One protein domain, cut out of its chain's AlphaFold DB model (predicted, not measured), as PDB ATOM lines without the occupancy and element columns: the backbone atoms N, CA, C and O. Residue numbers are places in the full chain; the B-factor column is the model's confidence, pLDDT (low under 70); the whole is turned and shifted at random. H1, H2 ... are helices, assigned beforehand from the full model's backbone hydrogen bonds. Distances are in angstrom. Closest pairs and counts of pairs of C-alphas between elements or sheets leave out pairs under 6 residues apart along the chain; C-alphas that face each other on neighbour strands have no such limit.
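What this domain is: This is residues 2 to 25 and 155 to 246 of the 370 residues of the protein "YARHG domain-containing protein" of Lachnospiraceae bacterium (UniProt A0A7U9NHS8). Little regular structure: helices H1 and H3 lie side by side and run opposite ways, the short H2 sits near the last residue of H1, Ala 187, and long loops make up most of the rest. The printed part has 116 residues with three named helices, H1, H2 and H3 in chain order, and no named strand; the class is all helix, with 40 residues in named elements. The whole is compact, with a radius of gyration of the C-alphas of 13.6 A, and rounded, spanning 33 by 31 by 26 A.

Where its parts are: Residues 2 to 25 and 155 to 174 hold no named element. H1, residues 175 to 187, begins at C-alpha 175 (-28.888, -13.194, -19.445) and is 18.0 A long. H2 is residues 196 to 203. H3, residues 224 to 242, is 26.7 A long and ends at C-alpha 242 (-31.903, -22.045, -25.761).

How they stand to each other: H1 and H3 touch at a shallow tilt of 17 degrees, opposite ways; their closest C-alphas, of Arg 182 and Arg 230, are 5.8 A apart. H1 and H2 only just touch, with 3 pairs of C-alphas within 8 A, the closest those of Ala 187 and Phe 202 at 7.2 A. H2 and H3 are apart. Every O i to N i+4 pair is within hydrogen-bond range in H2 and H3, and 7 of 9 in H1.

The domain as a whole: Residues 26 to 154 are not printed; C-alphas 25 and 155 are 29.2 A apart. The link H2 to H3 is long. Mean pLDDT of the printed part is 77.8, with residues 234 to 246 among those under 70.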
ATOM      1  N   PHE A   2     -35.482  -1.066 -37.983       82.25
ATOM      2  CA  PHE A   2     -35.758  -0.374 -36.698       82.25
ATOM      3  C   PHE A   2     -35.934  -1.362 -35.535       82.25
ATOM      4  O   PHE A   2     -36.474  -2.453 -35.719       82.25
ATOM      5  N   CYS A   3     -35.468  -0.992 -34.340       79.12
ATOM      6  CA  CYS A   3     -35.543  -1.839 -33.152       79.12
ATOM      7  C   CYS A   3     -36.985  -1.975 -32.655       79.12
ATOM      8  O   CYS A   3     -37.635  -0.976 -32.359       79.12
ATOM      9  N   LYS A   4     -37.458  -3.213 -32.473       80.69
ATOM     10  CA  LYS A   4     -38.811  -3.489 -31.960       80.69
ATOM     11  C   LYS A   4     -39.015  -3.082 -30.495       80.69
ATOM     12  O   LYS A   4     -40.156  -2.900 -30.093       80.69
ATOM     13  N   LYS A   5     -37.939  -2.942 -29.707       76.38
ATOM     14  CA  LYS A   5     -38.017  -2.545 -28.290       76.38
ATOM     15  C   LYS A   5     -37.947  -1.031 -28.094       76.38
ATOM     16  O   LYS A   5     -38.751  -0.494 -27.350       76.38
ATOM     17  N   CYS A   6     -37.003  -0.342 -28.742       77.94
ATOM     18  CA  CYS A   6     -36.763   1.090 -28.493       77.94
ATOM     19  C   CYS A   6     -37.030   2.008 -29.698       77.94
ATOM     20  O   CYS A   6     -36.792   3.209 -29.611       77.94
ATOM     21  N   GLY A   7     -37.450   1.469 -30.846       81.56
ATOM     22  CA  GLY A   7     -37.826   2.246 -32.033       81.56
ATOM     23  C   GLY A   7     -36.678   2.897 -32.818       81.56
ATOM     24  O   GLY A   7     -36.927   3.461 -33.878       81.56
ATOM     25  N   LYS A   8     -35.422   2.819 -32.353       79.75
ATOM     26  CA  LYS A   8     -34.268   3.446 -33.026       79.75
ATOM     27  C   LYS A   8     -33.793   2.662 -34.253       79.75
ATOM     28  O   LYS A   8     -33.979   1.445 -34.342       79.75
ATOM     29  N   GLN A   9     -33.195   3.374 -35.209       81.94
ATOM     30  CA  GLN A   9     -32.657   2.791 -36.438       81.94
ATOM     31  C   GLN A   9     -31.448   1.900 -36.128       81.94
ATOM     32  O   GLN A   9     -30.580   2.254 -35.338       81.94
ATOM     33  N   ILE A  10     -31.407   0.737 -36.766       79.81
ATOM     34  CA  ILE A  10     -30.349  -0.265 -36.676       79.81
ATOM     35  C   ILE A  10     -29.640  -0.310 -38.033       79.81
ATOM     36  O   ILE A  10     -30.313  -0.455 -39.065       79.81
ATOM     37  N   LYS A  11     -28.306  -0.173 -38.005       74.94
ATOM     38  CA  LYS A  11     -27.416  -0.302 -39.171       74.94
ATOM     39  C   LYS A  11     -27.498  -1.728 -39.751       74.94
ATOM     40  O   LYS A  11     -27.811  -2.676 -39.032       74.94
ATOM     41  N   ASP A  12     -27.270  -1.877 -41.051       65.00
ATOM     42  CA  ASP A  12     -27.363  -3.183 -41.718       65.00
ATOM     43  C   ASP A  12     -26.252  -4.131 -41.233       65.00
ATOM     44  O   ASP A  12     -25.134  -3.696 -40.968       65.00
ATOM     45  N   GLY A  13     -26.572  -5.421 -41.077       61.28
ATOM     46  CA  GLY A  13     -25.641  -6.439 -40.559       61.28
ATOM     47  C   GLY A  13     -25.587  -6.566 -39.029       61.28
ATOM     48  O   GLY A  13     -24.968  -7.495 -38.522       61.28
ATOM     49  N   MET A  14     -26.270  -5.692 -38.284       59.53
ATOM     50  CA  MET A  14     -26.229  -5.696 -36.817       59.53
ATOM     51  C   MET A  14     -27.113  -6.793 -36.212       59.53
ATOM     52  O   MET A  14     -28.321  -6.840 -36.459       59.53
ATOM     53  N   LEU A  15     -26.528  -7.616 -35.339       60.06
ATOM     54  CA  LEU A  15     -27.244  -8.642 -34.568       60.06
ATOM     55  C   LEU A  15     -28.040  -8.056 -33.386       60.06
ATOM     56  O   LEU A  15     -28.992  -8.677 -32.911       60.06
ATOM     57  N   PHE A  16     -27.685  -6.851 -32.921       69.75
ATOM     58  CA  PHE A  16     -28.299  -6.176 -31.772       69.75
ATOM     59  C   PHE A  16     -28.474  -4.677 -32.020       69.75
ATOM     60  O   PHE A  16     -27.756  -4.043 -32.791       69.75
ATOM     61  N   CYS A  17     -29.446  -4.085 -31.335       76.12
ATOM     62  CA  CYS A  17     -29.674  -2.654 -31.369       76.12
ATOM     63  C   CYS A  17     -28.576  -1.919 -30.592       76.12
ATOM     64  O   CYS A  17     -28.512  -2.017 -29.366       76.12
ATOM     65  N   SER A  18     -27.805  -1.085 -31.291       72.81
ATOM     66  CA  SER A  18     -26.760  -0.202 -30.745       72.81
ATOM     67  C   SER A  18     -27.282   0.924 -29.842       72.81
ATOM     68  O   SER A  18     -26.547   1.843 -29.498       72.81
ATOM     69  N   SER A  19     -28.545   0.878 -29.433       69.44
ATOM     70  CA  SER A  19     -29.167   1.854 -28.537       69.44
ATOM     71  C   SER A  19     -29.583   1.225 -27.213       69.44
ATOM     72  O   SER A  19     -29.153   1.675 -26.157       69.44
ATOM     73  N   CYS A  20     -30.360   0.138 -27.264       69.06
ATOM     74  CA  CYS A  20     -30.900  -0.523 -26.068       69.06
ATOM     75  C   CYS A  20     -30.353  -1.942 -25.819       69.06
ATOM     76  O   CYS A  20     -30.730  -2.581 -24.833       69.06
ATOM     77  N   GLY A  21     -29.516  -2.472 -26.719       61.88
ATOM     78  CA  GLY A  21     -28.936  -3.816 -26.618       61.88
ATOM     79  C   GLY A  21     -29.895  -4.960 -26.959       61.88
ATOM     80  O   GLY A  21     -29.585  -6.111 -26.691       61.88
ATOM     81  N   THR A  22     -31.071  -4.674 -27.526       69.69
ATOM     82  CA  THR A  22     -32.048  -5.722 -27.882       69.69
ATOM     83  C   THR A  22     -31.638  -6.456 -29.150       69.69
ATOM     84  O   THR A  22     -31.314  -5.798 -30.142       69.69
ATOM     85  N   LYS A  23     -31.722  -7.790 -29.138       64.19
ATOM     86  CA  LYS A  23     -31.462  -8.660 -30.293       64.19
ATOM     87  C   LYS A  23     -32.350  -8.323 -31.484       64.19
ATOM     88  O   LYS A  23     -33.518  -7.954 -31.343       64.19
ATOM     89  N   VAL A  24     -31.779  -8.443 -32.672       71.56
ATOM     90  CA  VAL A  24     -32.393  -8.058 -33.936       71.56
ATOM     91  C   VAL A  24     -32.597  -9.317 -34.768       71.56
ATOM     92  O   VAL A  24     -31.646  -9.934 -35.231       71.56
ATOM     93  N   THR A  25     -33.853  -9.725 -34.955       53.03
ATOM     94  CA  THR A  25     -34.187 -10.879 -35.800       53.03
ATOM     95  C   THR A  25     -34.079 -10.476 -37.271       53.03
ATOM     96  O   THR A  25     -34.862  -9.641 -37.733       53.03
ATOM     97  N   TYR A 155     -14.804  -4.249 -13.251       82.12
ATOM     98  CA  TYR A 155     -15.021  -4.884 -14.551       82.12
ATOM     99  C   TYR A 155     -15.655  -6.263 -14.395       82.12
ATOM    100  O   TYR A 155     -15.195  -7.071 -13.591       82.12
ATOM    101  N   PHE A 156     -16.638  -6.539 -15.246       83.00
ATOM    102  CA  PHE A 156     -17.286  -7.833 -15.410       83.00
ATOM    103  C   PHE A 156     -16.380  -8.827 -16.145       83.00
ATOM    104  O   PHE A 156     -16.308  -9.994 -15.775       83.00
ATOM    105  N   LEU A 157     -15.655  -8.363 -17.173       88.31
ATOM    106  CA  LEU A 157     -14.684  -9.164 -17.927       88.31
ATOM    107  C   LEU A 157     -13.385  -8.363 -18.139       88.31
ATOM    108  O   LEU A 157     -13.160  -7.834 -19.236       88.31
ATOM    109  N   PRO A 158     -12.510  -8.265 -17.117       89.50
ATOM    110  CA  PRO A 158     -11.357  -7.360 -17.105       89.50
ATOM    111  C   PRO A 158     -10.447  -7.481 -18.333       89.50
ATOM    112  O   PRO A 158     -10.026  -6.459 -18.870       89.50
ATOM    113  N   GLU A 159     -10.210  -8.708 -18.806       90.19
ATOM    114  CA  GLU A 159      -9.249  -9.031 -19.872       90.19
ATOM    115  C   GLU A 159      -9.876  -9.150 -21.273       90.19
ATOM    116  O   GLU A 159      -9.187  -9.466 -22.248       90.19
ATOM    117  N   SER A 160     -11.178  -8.877 -21.403       90.06
ATOM    118  CA  SER A 160     -11.920  -9.036 -22.665       90.06
ATOM    119  C   SER A 160     -11.450  -8.118 -23.804       90.06
ATOM    120  O   SER A 160     -11.797  -8.359 -24.960       90.06
ATOM    121  N   ASN A 161     -10.634  -7.100 -23.506       92.12
ATOM    122  CA  ASN A 161     -10.031  -6.202 -24.492       92.12
ATOM    123  C   ASN A 161      -8.643  -6.649 -24.991       92.12
ATOM    124  O   ASN A 161      -8.109  -6.015 -25.903       92.12
ATOM    125  N   SER A 162      -8.040  -7.680 -24.386       90.94
ATOM    126  CA  SER A 162      -6.645  -8.078 -24.645       90.94
ATOM    127  C   SER A 162      -6.426  -9.566 -24.928       90.94
ATOM    128  O   SER A 162      -5.321  -9.936 -25.320       90.94
ATOM    129  N   ARG A 163      -7.434 -10.427 -24.736       90.62
ATOM    130  CA  ARG A 163      -7.362 -11.855 -25.086       90.62
ATOM    131  C   ARG A 163      -8.721 -12.424 -25.475       90.62
ATOM    132  O   ARG A 163      -9.750 -11.829 -25.170       90.62
ATOM    133  N   TYR A 164      -8.715 -13.601 -26.094       76.12
ATOM    134  CA  TYR A 164      -9.932 -14.375 -26.337       76.12
ATOM    135  C   TYR A 164     -10.441 -15.019 -25.042       76.12
ATOM    136  O   TYR A 164      -9.648 -15.509 -24.232       76.12
ATOM    137  N   LEU A 165     -11.758 -14.999 -24.870       73.88
ATOM    138  CA  LEU A 165     -12.476 -15.725 -23.827       73.88
ATOM    139  C   LEU A 165     -12.843 -17.133 -24.312       73.88
ATOM    140  O   LEU A 165     -12.899 -17.383 -25.521       73.88
ATOM    141  N   THR A 166     -13.129 -18.040 -23.380       67.69
ATOM    142  CA  THR A 166     -13.710 -19.359 -23.677       67.69
ATOM    143  C   THR A 166     -15.150 -19.479 -23.176       67.69
ATOM    144  O   THR A 166     -15.647 -18.632 -22.435       67.69
ATOM    145  N   MET A 167     -15.858 -20.518 -23.626       63.16
ATOM    146  CA  MET A 167     -17.262 -20.738 -23.260       63.16
ATOM    147  C   MET A 167     -17.415 -21.084 -21.773       63.16
ATOM    148  O   MET A 167     -18.410 -20.721 -21.154       63.16
ATOM    149  N   GLU A 168     -16.419 -21.762 -21.204       68.12
ATOM    150  CA  GLU A 168     -16.352 -22.143 -19.792       68.12
ATOM    151  C   GLU A 168     -16.182 -20.918 -18.886       68.12
ATOM    152  O   GLU A 168     -16.742 -20.880 -17.797       68.12
ATOM    153  N   GLU A 169     -15.468 -19.883 -19.344       77.69
ATOM    154  CA  GLU A 169     -15.312 -18.622 -18.602       77.69
ATOM    155  C   GLU A 169     -16.614 -17.813 -18.513       77.69
ATOM    156  O   GLU A 169     -16.727 -16.911 -17.685       77.69
ATOM    157  N   LEU A 170     -17.595 -18.128 -19.363       75.31
ATOM    158  CA  LEU A 170     -18.937 -17.555 -19.314       75.31
ATOM    159  C   LEU A 170     -19.907 -18.433 -18.513       75.31
ATOM    160  O   LEU A 170     -21.072 -18.062 -18.370       75.31
ATOM    161  N   ASP A 171     -19.474 -19.597 -18.014       73.56
ATOM    162  CA  ASP A 171     -20.371 -20.518 -17.327       73.56
ATOM    163  C   ASP A 171     -20.969 -19.902 -16.053       73.56
ATOM    164  O   ASP A 171     -20.319 -19.166 -15.311       73.56
ATOM    165  N   GLY A 172     -22.256 -20.158 -15.830       66.38
ATOM    166  CA  GLY A 172     -23.023 -19.528 -14.754       66.38
ATOM    167  C   GLY A 172     -23.466 -18.080 -15.009       66.38
ATOM    168  O   GLY A 172     -24.205 -17.542 -14.183       66.38
ATOM    169  N   PHE A 173     -23.100 -17.447 -16.133       74.25
ATOM    170  CA  PHE A 173     -23.610 -16.110 -16.455       74.25
ATOM    171  C   PHE A 173     -25.118 -16.164 -16.722       74.25
ATOM    172  O   PHE A 173     -25.619 -16.992 -17.484       74.25
ATOM    173  N   THR A 174     -25.865 -15.232 -16.138       70.31
ATOM    174  CA  THR A 174     -27.272 -15.013 -16.484       70.31
ATOM    175  C   THR A 174     -27.410 -14.166 -17.752       70.31
ATOM    176  O   THR A 174     -26.486 -13.487 -18.193       70.31
ATOM    177  N   ALA A 175     -28.616 -14.101 -18.326       65.88
ATOM    178  CA  ALA A 175     -28.888 -13.194 -19.445       65.88
ATOM    179  C   ALA A 175     -28.644 -11.709 -19.091       65.88
ATOM    180  O   ALA A 175     -28.338 -10.900 -19.966       65.88
ATOM    181  N   ALA A 176     -28.791 -11.335 -17.813       68.25
ATOM    182  CA  ALA A 176     -28.464  -9.990 -17.347       68.25
ATOM    183  C   ALA A 176     -26.942  -9.771 -17.312       68.25
ATOM    184  O   ALA A 176     -26.475  -8.728 -17.768       68.25
ATOM    185  N   ASP A 177     -26.193 -10.780 -16.875       79.94
ATOM    186  CA  ASP A 177     -24.729 -10.773 -16.829       79.94
ATOM    187  C   ASP A 177     -24.133 -10.677 -18.231       79.94
ATOM    188  O   ASP A 177     -23.345  -9.778 -18.505       79.94
ATOM    189  N   CYS A 178     -24.599 -11.496 -19.178       78.88
ATOM    190  CA  CYS A 178     -24.170 -11.396 -20.573       78.88
ATOM    191  C   CYS A 178     -24.505 -10.034 -21.192       78.88
ATOM    192  O   CYS A 178     -23.724  -9.475 -21.970       78.88
ATOM    193  N   ARG A 179     -25.656  -9.458 -20.818       79.38
ATOM    194  CA  ARG A 179     -26.036  -8.118 -21.262       79.38
ATOM    195  C   ARG A 179     -25.048  -7.075 -20.750       79.38
ATOM    196  O   ARG A 179     -24.682  -6.202 -21.536       79.38
ATOM    197  N   LEU A 180     -24.630  -7.142 -19.488       81.31
ATOM    198  CA  LEU A 180     -23.629  -6.240 -18.919       81.31
ATOM    199  C   LEU A 180     -22.254  -6.474 -19.551       81.31
ATOM    200  O   LEU A 180     -21.705  -5.545 -20.137       81.31
ATOM    201  N   ALA A 181     -21.781  -7.720 -19.565       88.31
ATOM    202  CA  ALA A 181     -20.521  -8.158 -20.160       88.31
ATOM    203  C   ALA A 181     -20.339  -7.676 -21.607       88.31
ATOM    204  O   ALA A 181     -19.331  -7.064 -21.954       88.31
ATOM    205  N   ARG A 182     -21.348  -7.869 -22.464       87.56
ATOM    206  CA  ARG A 182     -21.294  -7.376 -23.846       87.56
ATOM    207  C   ARG A 182     -21.275  -5.849 -23.905       87.56
ATOM    208  O   ARG A 182     -20.583  -5.287 -24.749       87.56
ATOM    209  N   ASN A 183     -22.074  -5.163 -23.082       86.94
ATOM    210  CA  ASN A 183     -22.124  -3.698 -23.109       86.94
ATOM    211  C   ASN A 183     -20.865  -3.054 -22.507       86.94
ATOM    212  O   ASN A 183     -20.537  -1.942 -22.915       86.94
ATOM    213  N   GLU A 184     -20.122  -3.759 -21.651       93.44
ATOM    214  CA  GLU A 184     -18.819  -3.326 -21.138       93.44
ATOM    215  C   GLU A 184     -17.821  -3.066 -22.273       93.44
ATOM    216  O   GLU A 184     -17.159  -2.029 -22.272       93.44
ATOM    217  N   LEU A 185     -17.778  -3.942 -23.283       93.06
ATOM    218  CA  LEU A 185     -16.910  -3.786 -24.458       93.06
ATOM    219  C   LEU A 185     -17.123  -2.426 -25.127       93.06
ATOM    220  O   LEU A 185     -16.180  -1.720 -25.451       93.06
ATOM    221  N   TYR A 186     -18.378  -2.005 -25.262       92.19
ATOM    222  CA  TYR A 186     -18.709  -0.700 -25.823       92.19
ATOM    223  C   TYR A 186     -18.480   0.456 -24.836       92.19
ATOM    224  O   TYR A 186     -18.117   1.560 -25.245       92.19
ATOM    225  N   ALA A 187     -18.709   0.220 -23.542       94.50
ATOM    226  CA  ALA A 187     -18.522   1.210 -22.486       94.50
ATOM    227  C   ALA A 187     -17.052   1.639 -22.365       94.50
ATOM    228  O   ALA A 187     -16.777   2.822 -22.161       94.50
ATOM    229  N   ARG A 188     -16.110   0.707 -22.571       94.62
ATOM    230  CA  ARG A 188     -14.658   0.965 -22.596       94.62
ATOM    231  C   ARG A 188     -14.254   2.010 -23.640       94.62
ATOM    232  O   ARG A 188     -13.303   2.752 -23.423       94.62
ATOM    233  N   HIS A 189     -15.029   2.132 -24.717       95.31
ATOM    234  CA  HIS A 189     -14.847   3.130 -25.778       95.31
ATOM    235  C   HIS A 189     -15.748   4.365 -25.616       95.31
ATOM    236  O   HIS A 189     -15.955   5.123 -26.560       95.31
ATOM    237  N   GLY A 190     -16.322   4.581 -24.430       94.19
ATOM    238  CA  GLY A 190     -17.078   5.790 -24.092       94.19
ATOM    239  C   GLY A 190     -18.478   5.872 -24.705       94.19
ATOM    240  O   GLY A 190     -19.068   6.959 -24.741       94.19
ATOM    241  N   ARG A 191     -19.040   4.747 -25.175       95.69
ATOM    242  CA  ARG A 191     -20.426   4.683 -25.658       95.69
ATOM    243  C   ARG A 191     -21.408   4.904 -24.507       95.69
ATOM    244  O   ARG A 191     -21.341   4.225 -23.487       95.69
ATOM    245  N   ARG A 192     -22.358   5.819 -24.694       92.69
ATOM    246  CA  ARG A 192     -23.535   6.010 -23.830       92.69
ATOM    247  C   ARG A 192     -24.653   5.024 -24.177       92.69
ATOM    248  O   ARG A 192     -24.695   4.484 -25.284       92.69
ATOM    249  N   PHE A 193     -25.583   4.824 -23.250       86.38
ATOM    250  CA  PHE A 193     -26.684   3.868 -23.346       86.38
ATOM    251  C   PHE A 193     -28.033   4.573 -23.181       86.38
ATOM    252  O   PHE A 193     -28.202   5.431 -22.323       86.38
ATOM    253  N   ASP A 194     -29.015   4.204 -24.008       82.75
ATOM    254  CA  ASP A 194     -30.382   4.729 -23.868       82.75
ATOM    255  C   ASP A 194     -31.199   3.985 -22.805       82.75
ATOM    256  O   ASP A 194     -32.247   4.457 -22.379       82.75
ATOM    257  N   ASP A 195     -30.765   2.781 -22.430       83.88
ATOM    258  CA  ASP A 195     -31.390   2.009 -21.362       83.88
ATOM    259  C   ASP A 195     -30.916   2.556 -20.014       83.88
ATOM    260  O   ASP A 195     -29.721   2.527 -19.722       83.88
ATOM    261  N   GLU A 196     -31.855   3.048 -19.209       77.00
ATOM    262  CA  GLU A 196     -31.558   3.728 -17.945       77.00
ATOM    263  C   GLU A 196     -30.783   2.838 -16.966       77.00
ATOM    264  O   GLU A 196     -29.878   3.326 -16.296       77.00
ATOM    265  N   ASN A 197     -31.068   1.531 -16.930       78.94
ATOM    266  CA  ASN A 197     -30.375   0.603 -16.034       78.94
ATOM    267  C   ASN A 197     -28.934   0.348 -16.487       78.94
ATOM    268  O   ASN A 197     -28.034   0.300 -15.654       78.94
ATOM    269  N   LEU A 198     -28.702   0.207 -17.799       77.81
ATOM    270  CA  LEU A 198     -27.341   0.088 -18.331       77.81
ATOM    271  C   LEU A 198     -26.544   1.375 -18.110       77.81
ATOM    272  O   LEU A 198     -25.397   1.308 -17.681       77.81
ATOM    273  N   GLN A 199     -27.146   2.536 -18.380       87.94
ATOM    274  CA  GLN A 199     -26.473   3.816 -18.181       87.94
ATOM    275  C   GLN A 199     -26.125   4.030 -16.704       87.94
ATOM    276  O   GLN A 199     -24.976   4.328 -16.405       87.94
ATOM    277  N   ALA A 200     -27.069   3.797 -15.787       82.50
ATOM    278  CA  ALA A 200     -26.833   3.936 -14.351       82.50
ATOM    279  C   ALA A 200     -25.763   2.966 -13.827       82.50
ATOM    280  O   ALA A 200     -24.962   3.348 -12.976       82.50
ATOM    281  N   HIS A 201     -25.725   1.731 -14.341       85.44
ATOM    282  CA  HIS A 201     -24.687   0.766 -13.983       85.44
ATOM    283  C   HIS A 201     -23.295   1.266 -14.389       85.44
ATOM    284  O   HIS A 201     -22.423   1.377 -13.535       85.44
ATOM    285  N   PHE A 202     -23.088   1.632 -15.658       88.75
ATOM    286  CA  PHE A 202     -21.769   2.087 -16.107       88.75
ATOM    287  C   PHE A 202     -21.388   3.462 -15.545       88.75
ATOM    288  O   PHE A 202     -20.218   3.671 -15.260       88.75
ATOM    289  N   ASP A 203     -22.341   4.364 -15.287       93.00
ATOM    290  CA  ASP A 203     -22.078   5.637 -14.593       93.00
ATOM    291  C   ASP A 203     -21.552   5.433 -13.160       93.00
ATOM    292  O   ASP A 203     -20.892   6.318 -12.618       93.00
ATOM    293  N   SER A 204     -21.835   4.279 -12.542       90.62
ATOM    294  CA  SER A 204     -21.286   3.920 -11.229       90.62
ATOM    295  C   SER A 204     -19.856   3.369 -11.288       90.62
ATOM    296  O   SER A 204     -19.201   3.286 -10.251       90.62
ATOM    297  N   CYS A 205     -19.359   3.031 -12.482       91.44
ATOM    298  CA  CYS A 205     -18.011   2.517 -12.684       91.44
ATOM    299  C   CYS A 205     -17.001   3.664 -12.844       91.44
ATOM    300  O   CYS A 205     -17.116   4.476 -13.760       91.44
ATOM    301  N   GLU A 206     -15.949   3.695 -12.026       94.12
ATOM    302  CA  GLU A 206     -14.957   4.788 -12.025       94.12
ATOM    303  C   GLU A 206     -14.180   4.909 -13.345       94.12
ATOM    304  O   GLU A 206     -13.720   5.987 -13.725       94.12
ATOM    305  N   TRP A 207     -14.030   3.793 -14.058       93.56
ATOM    306  CA  TRP A 207     -13.304   3.723 -15.321       93.56
ATOM    307  C   TRP A 207     -14.128   4.195 -16.530       93.56
ATOM    308  O   TRP A 207     -13.566   4.406 -17.608       93.56
ATOM    309  N   TYR A 208     -15.447   4.340 -16.394       96.00
ATOM    310  CA  TYR A 208     -16.334   4.628 -17.517       96.00
ATOM    311  C   TYR A 208     -16.401   6.128 -17.843       96.00
ATOM    312  O   TYR A 208     -16.662   6.969 -16.987       96.00
ATOM    313  N   GLN A 209     -16.206   6.472 -19.122       94.62
ATOM    314  CA  GLN A 209     -16.266   7.850 -19.627       94.62
ATOM    315  C   GLN A 209     -17.257   7.976 -20.794       94.62
ATOM    316  O   GLN A 209     -16.878   8.113 -21.960       94.62
ATOM    317  N   GLY A 210     -18.555   7.932 -20.486       93.94
ATOM    318  CA  GLY A 210     -19.638   8.023 -21.469       93.94
ATOM    319  C   GLY A 210     -19.758   9.393 -22.152       93.94
ATOM    320  O   GLY A 210     -20.489  10.264 -21.682       93.94
ATOM    321  N   THR A 211     -19.106   9.583 -23.301       93.75
ATOM    322  CA  THR A 211     -19.125  10.850 -24.067       93.75
ATOM    323  C   THR A 211     -19.772  10.728 -25.447       93.75
ATOM    324  O   THR A 211     -20.268  11.724 -25.976       93.75
ATOM    325  N   ILE A 212     -19.835   9.520 -26.011       94.00
ATOM    326  CA  ILE A 212     -20.314   9.265 -27.373       94.00
ATOM    327  C   ILE A 212     -21.770   8.806 -27.324       94.00
ATOM    328  O   ILE A 212     -22.106   7.830 -26.650       94.00
ATOM    329  N   ALA A 213     -22.658   9.489 -28.047       89.19
ATOM    330  CA  ALA A 213     -24.058   9.089 -28.125       89.19
ATOM    331  C   ALA A 213     -24.212   7.714 -28.816       89.19
ATOM    332  O   ALA A 213     -23.459   7.405 -29.741       89.19
ATOM    333  N   PRO A 214     -25.220   6.896 -28.450       87.50
ATOM    334  CA  PRO A 214     -25.401   5.563 -29.032       87.50
ATOM    335  C   PRO A 214     -25.548   5.553 -30.566       87.50
ATOM    336  O   PRO A 214     -25.193   4.569 -31.211       87.50
ATOM    337  N   SER A 215     -26.089   6.626 -31.155       87.19
ATOM    338  CA  SER A 215     -26.234   6.789 -32.611       87.19
ATOM    339  C   SER A 215     -24.923   7.100 -33.327       87.19
ATOM    340  O   SER A 215     -24.773   6.749 -34.498       87.19
ATOM    341  N   ASP A 216     -23.998   7.746 -32.622       91.00
ATOM    342  CA  ASP A 216     -22.772   8.317 -33.180       91.00
ATOM    343  C   ASP A 216     -21.578   7.380 -32.975       91.00
ATOM    344  O   ASP A 216     -20.497   7.618 -33.507       91.00
ATOM    345  N   PHE A 217     -21.779   6.295 -32.225       91.00
ATOM    346  CA  PHE A 217     -20.765   5.282 -32.002       91.00
ATOM    347  C   PHE A 217     -20.421   4.539 -33.303       91.00
ATOM    348  O   PHE A 217     -21.301   4.036 -34.022       91.00
ATOM    349  N   ASP A 218     -19.122   4.459 -33.580       89.88
ATOM    350  CA  ASP A 218     -18.560   3.673 -34.670       89.88
ATOM    351  C   ASP A 218     -17.971   2.376 -34.113       89.88
ATOM    352  O   ASP A 218     -17.080   2.404 -33.275       89.88
ATOM    353  N   GLU A 219     -18.475   1.235 -34.577       85.19
ATOM    354  CA  GLU A 219     -18.032  -0.081 -34.108       85.19
ATOM    355  C   GLU A 219     -16.645  -0.458 -34.642       85.19
ATOM    356  O   GLU A 219     -16.018  -1.368 -34.111       85.19
ATOM    357  N   SER A 220     -16.125   0.280 -35.633       89.75
ATOM    358  CA  SER A 220     -14.767   0.086 -36.159       89.75
ATOM    359  C   SER A 220     -13.656   0.328 -35.128       89.75
ATOM    360  O   SER A 220     -12.516  -0.068 -35.359       89.75
ATOM    361  N   VAL A 221     -13.980   0.962 -33.994       92.38
ATOM    362  CA  VAL A 221     -13.041   1.182 -32.884       92.38
ATOM    363  C   VAL A 221     -12.770  -0.085 -32.068       92.38
ATOM    364  O   VAL A 221     -11.766  -0.127 -31.361       92.38
ATOM    365  N   LEU A 222     -13.641  -1.101 -32.160       89.56
ATOM    366  CA  LEU A 222     -13.440  -2.378 -31.478       89.56
ATOM    367  C   LEU A 222     -12.293  -3.153 -32.130       89.56
ATOM    368  O   LEU A 222     -12.225  -3.278 -33.355       89.56
ATOM    369  N   ASN A 223     -11.410  -3.707 -31.303       87.94
ATOM    370  CA  ASN A 223     -10.313  -4.546 -31.777       87.94
ATOM    371  C   ASN A 223     -10.761  -6.000 -32.049       87.94
ATOM    372  O   ASN A 223     -11.912  -6.378 -31.827       87.94
ATOM    373  N   GLU A 224      -9.842  -6.838 -32.536       79.25
ATOM    374  CA  GLU A 224     -10.143  -8.230 -32.896       79.25
ATOM    375  C   GLU A 224     -10.598  -9.108 -31.717       79.25
ATOM    376  O   GLU A 224     -11.472  -9.958 -31.898       79.25
ATOM    377  N   TYR A 225     -10.060  -8.886 -30.513       83.88
ATOM    378  CA  TYR A 225     -10.454  -9.612 -29.304       83.88
ATOM    379  C   TYR A 225     -11.850  -9.195 -28.858       83.88
ATOM    380  O   TYR A 225     -12.685 -10.045 -28.578       83.88
ATOM    381  N   GLU A 226     -12.136  -7.892 -28.851       87.44
ATOM    382  CA  GLU A 226     -13.440  -7.360 -28.450       87.44
ATOM    383  C   GLU A 226     -14.550  -7.825 -29.400       87.44
ATOM    384  O   GLU A 226     -15.631  -8.199 -28.948       87.44
ATOM    385  N   LEU A 227     -14.278  -7.871 -30.709       77.44
ATOM    386  CA  LEU A 227     -15.212  -8.406 -31.701       77.44
ATOM    387  C   LEU A 227     -15.460  -9.910 -31.499       77.44
ATOM    388  O   LEU A 227     -16.615 -10.333 -31.463       77.44
ATOM    389  N   ALA A 228     -14.399 -10.705 -31.324       68.31
ATOM    390  CA  ALA A 228     -14.520 -12.146 -31.102       68.31
ATOM    391  C   ALA A 228     -15.233 -12.474 -29.778       68.31
ATOM    392  O   ALA A 228     -16.120 -13.323 -29.740       68.31
ATOM    393  N   ASN A 229     -14.905 -11.757 -28.702       85.19
ATOM    394  CA  ASN A 229     -15.509 -11.943 -27.384       85.19
ATOM    395  C   ASN A 229     -16.967 -11.482 -27.356       85.19
ATOM    396  O   ASN A 229     -17.803 -12.143 -26.743       85.19
ATOM    397  N   ARG A 230     -17.311 -10.395 -28.061       82.88
ATOM    398  CA  ARG A 230     -18.710 -10.004 -28.290       82.88
ATOM    399  C   ARG A 230     -19.481 -11.159 -28.923       82.88
ATOM    400  O   ARG A 230     -20.570 -11.479 -28.453       82.88
ATOM    401  N   ASP A 231     -18.932 -11.762 -29.975       72.38
ATOM    402  CA  ASP A 231     -19.597 -12.842 -30.707       72.38
ATOM    403  C   ASP A 231     -19.731 -14.109 -29.854       72.38
ATOM    404  O   ASP A 231     -20.798 -14.725 -29.860       72.38
ATOM    405  N   LEU A 232     -18.722 -14.438 -29.042       70.50
ATOM    406  CA  LEU A 232     -18.790 -15.531 -28.069       70.50
ATOM    407  C   LEU A 232     -19.867 -15.284 -27.003       70.50
ATOM    408  O   LEU A 232     -20.670 -16.172 -26.737       70.50
ATOM    409  N   ILE A 233     -19.953 -14.075 -26.436       75.31
ATOM    410  CA  ILE A 233     -20.997 -13.725 -25.455       75.31
ATOM    411  C   ILE A 233     -22.383 -13.808 -26.103       75.31
ATOM    412  O   ILE A 233     -23.323 -14.293 -25.484       75.31
ATOM    413  N   VAL A 234     -22.525 -13.390 -27.362       68.25
ATOM    414  CA  VAL A 234     -23.775 -13.531 -28.127       68.25
ATOM    415  C   VAL A 234     -24.126 -14.998 -28.368       68.25
ATOM    416  O   VAL A 234     -25.298 -15.376 -28.289       68.25
ATOM    417  N   GLN A 235     -23.132 -15.832 -28.668       57.69
ATOM    418  CA  GLN A 235     -23.322 -17.267 -28.815       57.69
ATOM    419  C   GLN A 235     -23.743 -17.886 -27.481       57.69
ATOM    420  O   GLN A 235     -24.724 -18.628 -27.449       57.69
ATOM    421  N   TYR A 236     -23.088 -17.523 -26.380       63.41
ATOM    422  CA  TYR A 236     -23.460 -17.957 -25.040       63.41
ATOM    423  C   TYR A 236     -24.867 -17.482 -24.666       63.41
ATOM    424  O   TYR A 236     -25.664 -18.288 -24.215       63.41
ATOM    425  N   GLU A 237     -25.256 -16.239 -24.968       60.50
ATOM    426  CA  GLU A 237     -26.638 -15.764 -24.814       60.50
ATOM    427  C   GLU A 237     -27.624 -16.563 -25.661       60.50
ATOM    428  O   GLU A 237     -28.730 -16.812 -25.209       60.50
ATOM    429  N   SER A 238     -27.262 -16.980 -26.876       52.66
ATOM    430  CA  SER A 238     -28.135 -17.840 -27.684       52.66
ATOM    431  C   SER A 238     -28.280 -19.236 -27.077       52.66
ATOM    432  O   SER A 238     -29.356 -19.823 -27.146       52.66
ATOM    433  N   VAL A 239     -27.223 -19.728 -26.427       52.12
ATOM    434  CA  VAL A 239     -27.232 -20.964 -25.648       52.12
ATOM    435  C   VAL A 239     -28.033 -20.773 -24.359       52.12
ATOM    436  O   VAL A 239     -28.794 -21.662 -24.018       52.12
ATOM    437  N   LEU A 240     -27.966 -19.621 -23.687       49.84
ATOM    438  CA  LEU A 240     -28.811 -19.272 -22.542       49.84
ATOM    439  C   LEU A 240     -30.274 -19.085 -22.938       49.84
ATOM    440  O   LEU A 240     -31.148 -19.509 -22.205       49.84
ATOM    441  N   GLU A 241     -30.558 -18.469 -24.084       45.62
ATOM    442  CA  GLU A 241     -31.900 -18.356 -24.661       45.62
ATOM    443  C   GLU A 241     -32.431 -19.754 -25.008       45.62
ATOM    444  O   GLU A 241     -33.590 -20.054 -24.729       45.62
ATOM    445  N   ALA A 242     -31.576 -20.639 -25.534       41.84
ATOM    446  CA  ALA A 242     -31.903 -22.045 -25.761       41.84
ATOM    447  C   ALA A 242     -32.076 -22.833 -24.444       41.84
ATOM    448  O   ALA A 242     -32.951 -23.689 -24.362       41.84
ATOM    449  N   ARG A 243     -31.299 -22.511 -23.400       43.03
ATOM    450  CA  ARG A 243     -31.392 -23.040 -22.024       43.03
ATOM    451  C   ARG A 243     -32.486 -22.338 -21.186       43.03
ATOM    452  O   ARG A 243     -32.734 -22.748 -20.059       43.03
ATOM    453  N   GLY A 244     -33.136 -21.295 -21.716       36.69
ATOM    454  CA  GLY A 244     -33.867 -20.264 -20.961       36.69
ATOM    455  C   GLY A 244     -35.108 -19.703 -21.668       36.69
ATOM    456  O   GLY A 244     -35.532 -18.574 -21.401       36.69
ATOM    457  N   LEU A 245     -35.766 -20.513 -22.501       33.94
ATOM    458  CA  LEU A 245     -37.221 -20.452 -22.617       33.94
ATOM    459  C   LEU A 245     -37.807 -20.769 -21.232       33.94
ATOM    460  O   LEU A 245     -37.713 -21.896 -20.750       33.94
ATOM    461  N   LYS A 246     -38.422 -19.782 -20.568       31.70
ATOM    462  CA  LYS A 246     -39.319 -20.067 -19.442       31.70
ATOM    463  C   LYS A 246     -40.461 -20.951 -19.955       31.70
ATOM    464  O   LYS A 246     -41.382 -20.443 -20.586       31.70
TER     465      LYS A 246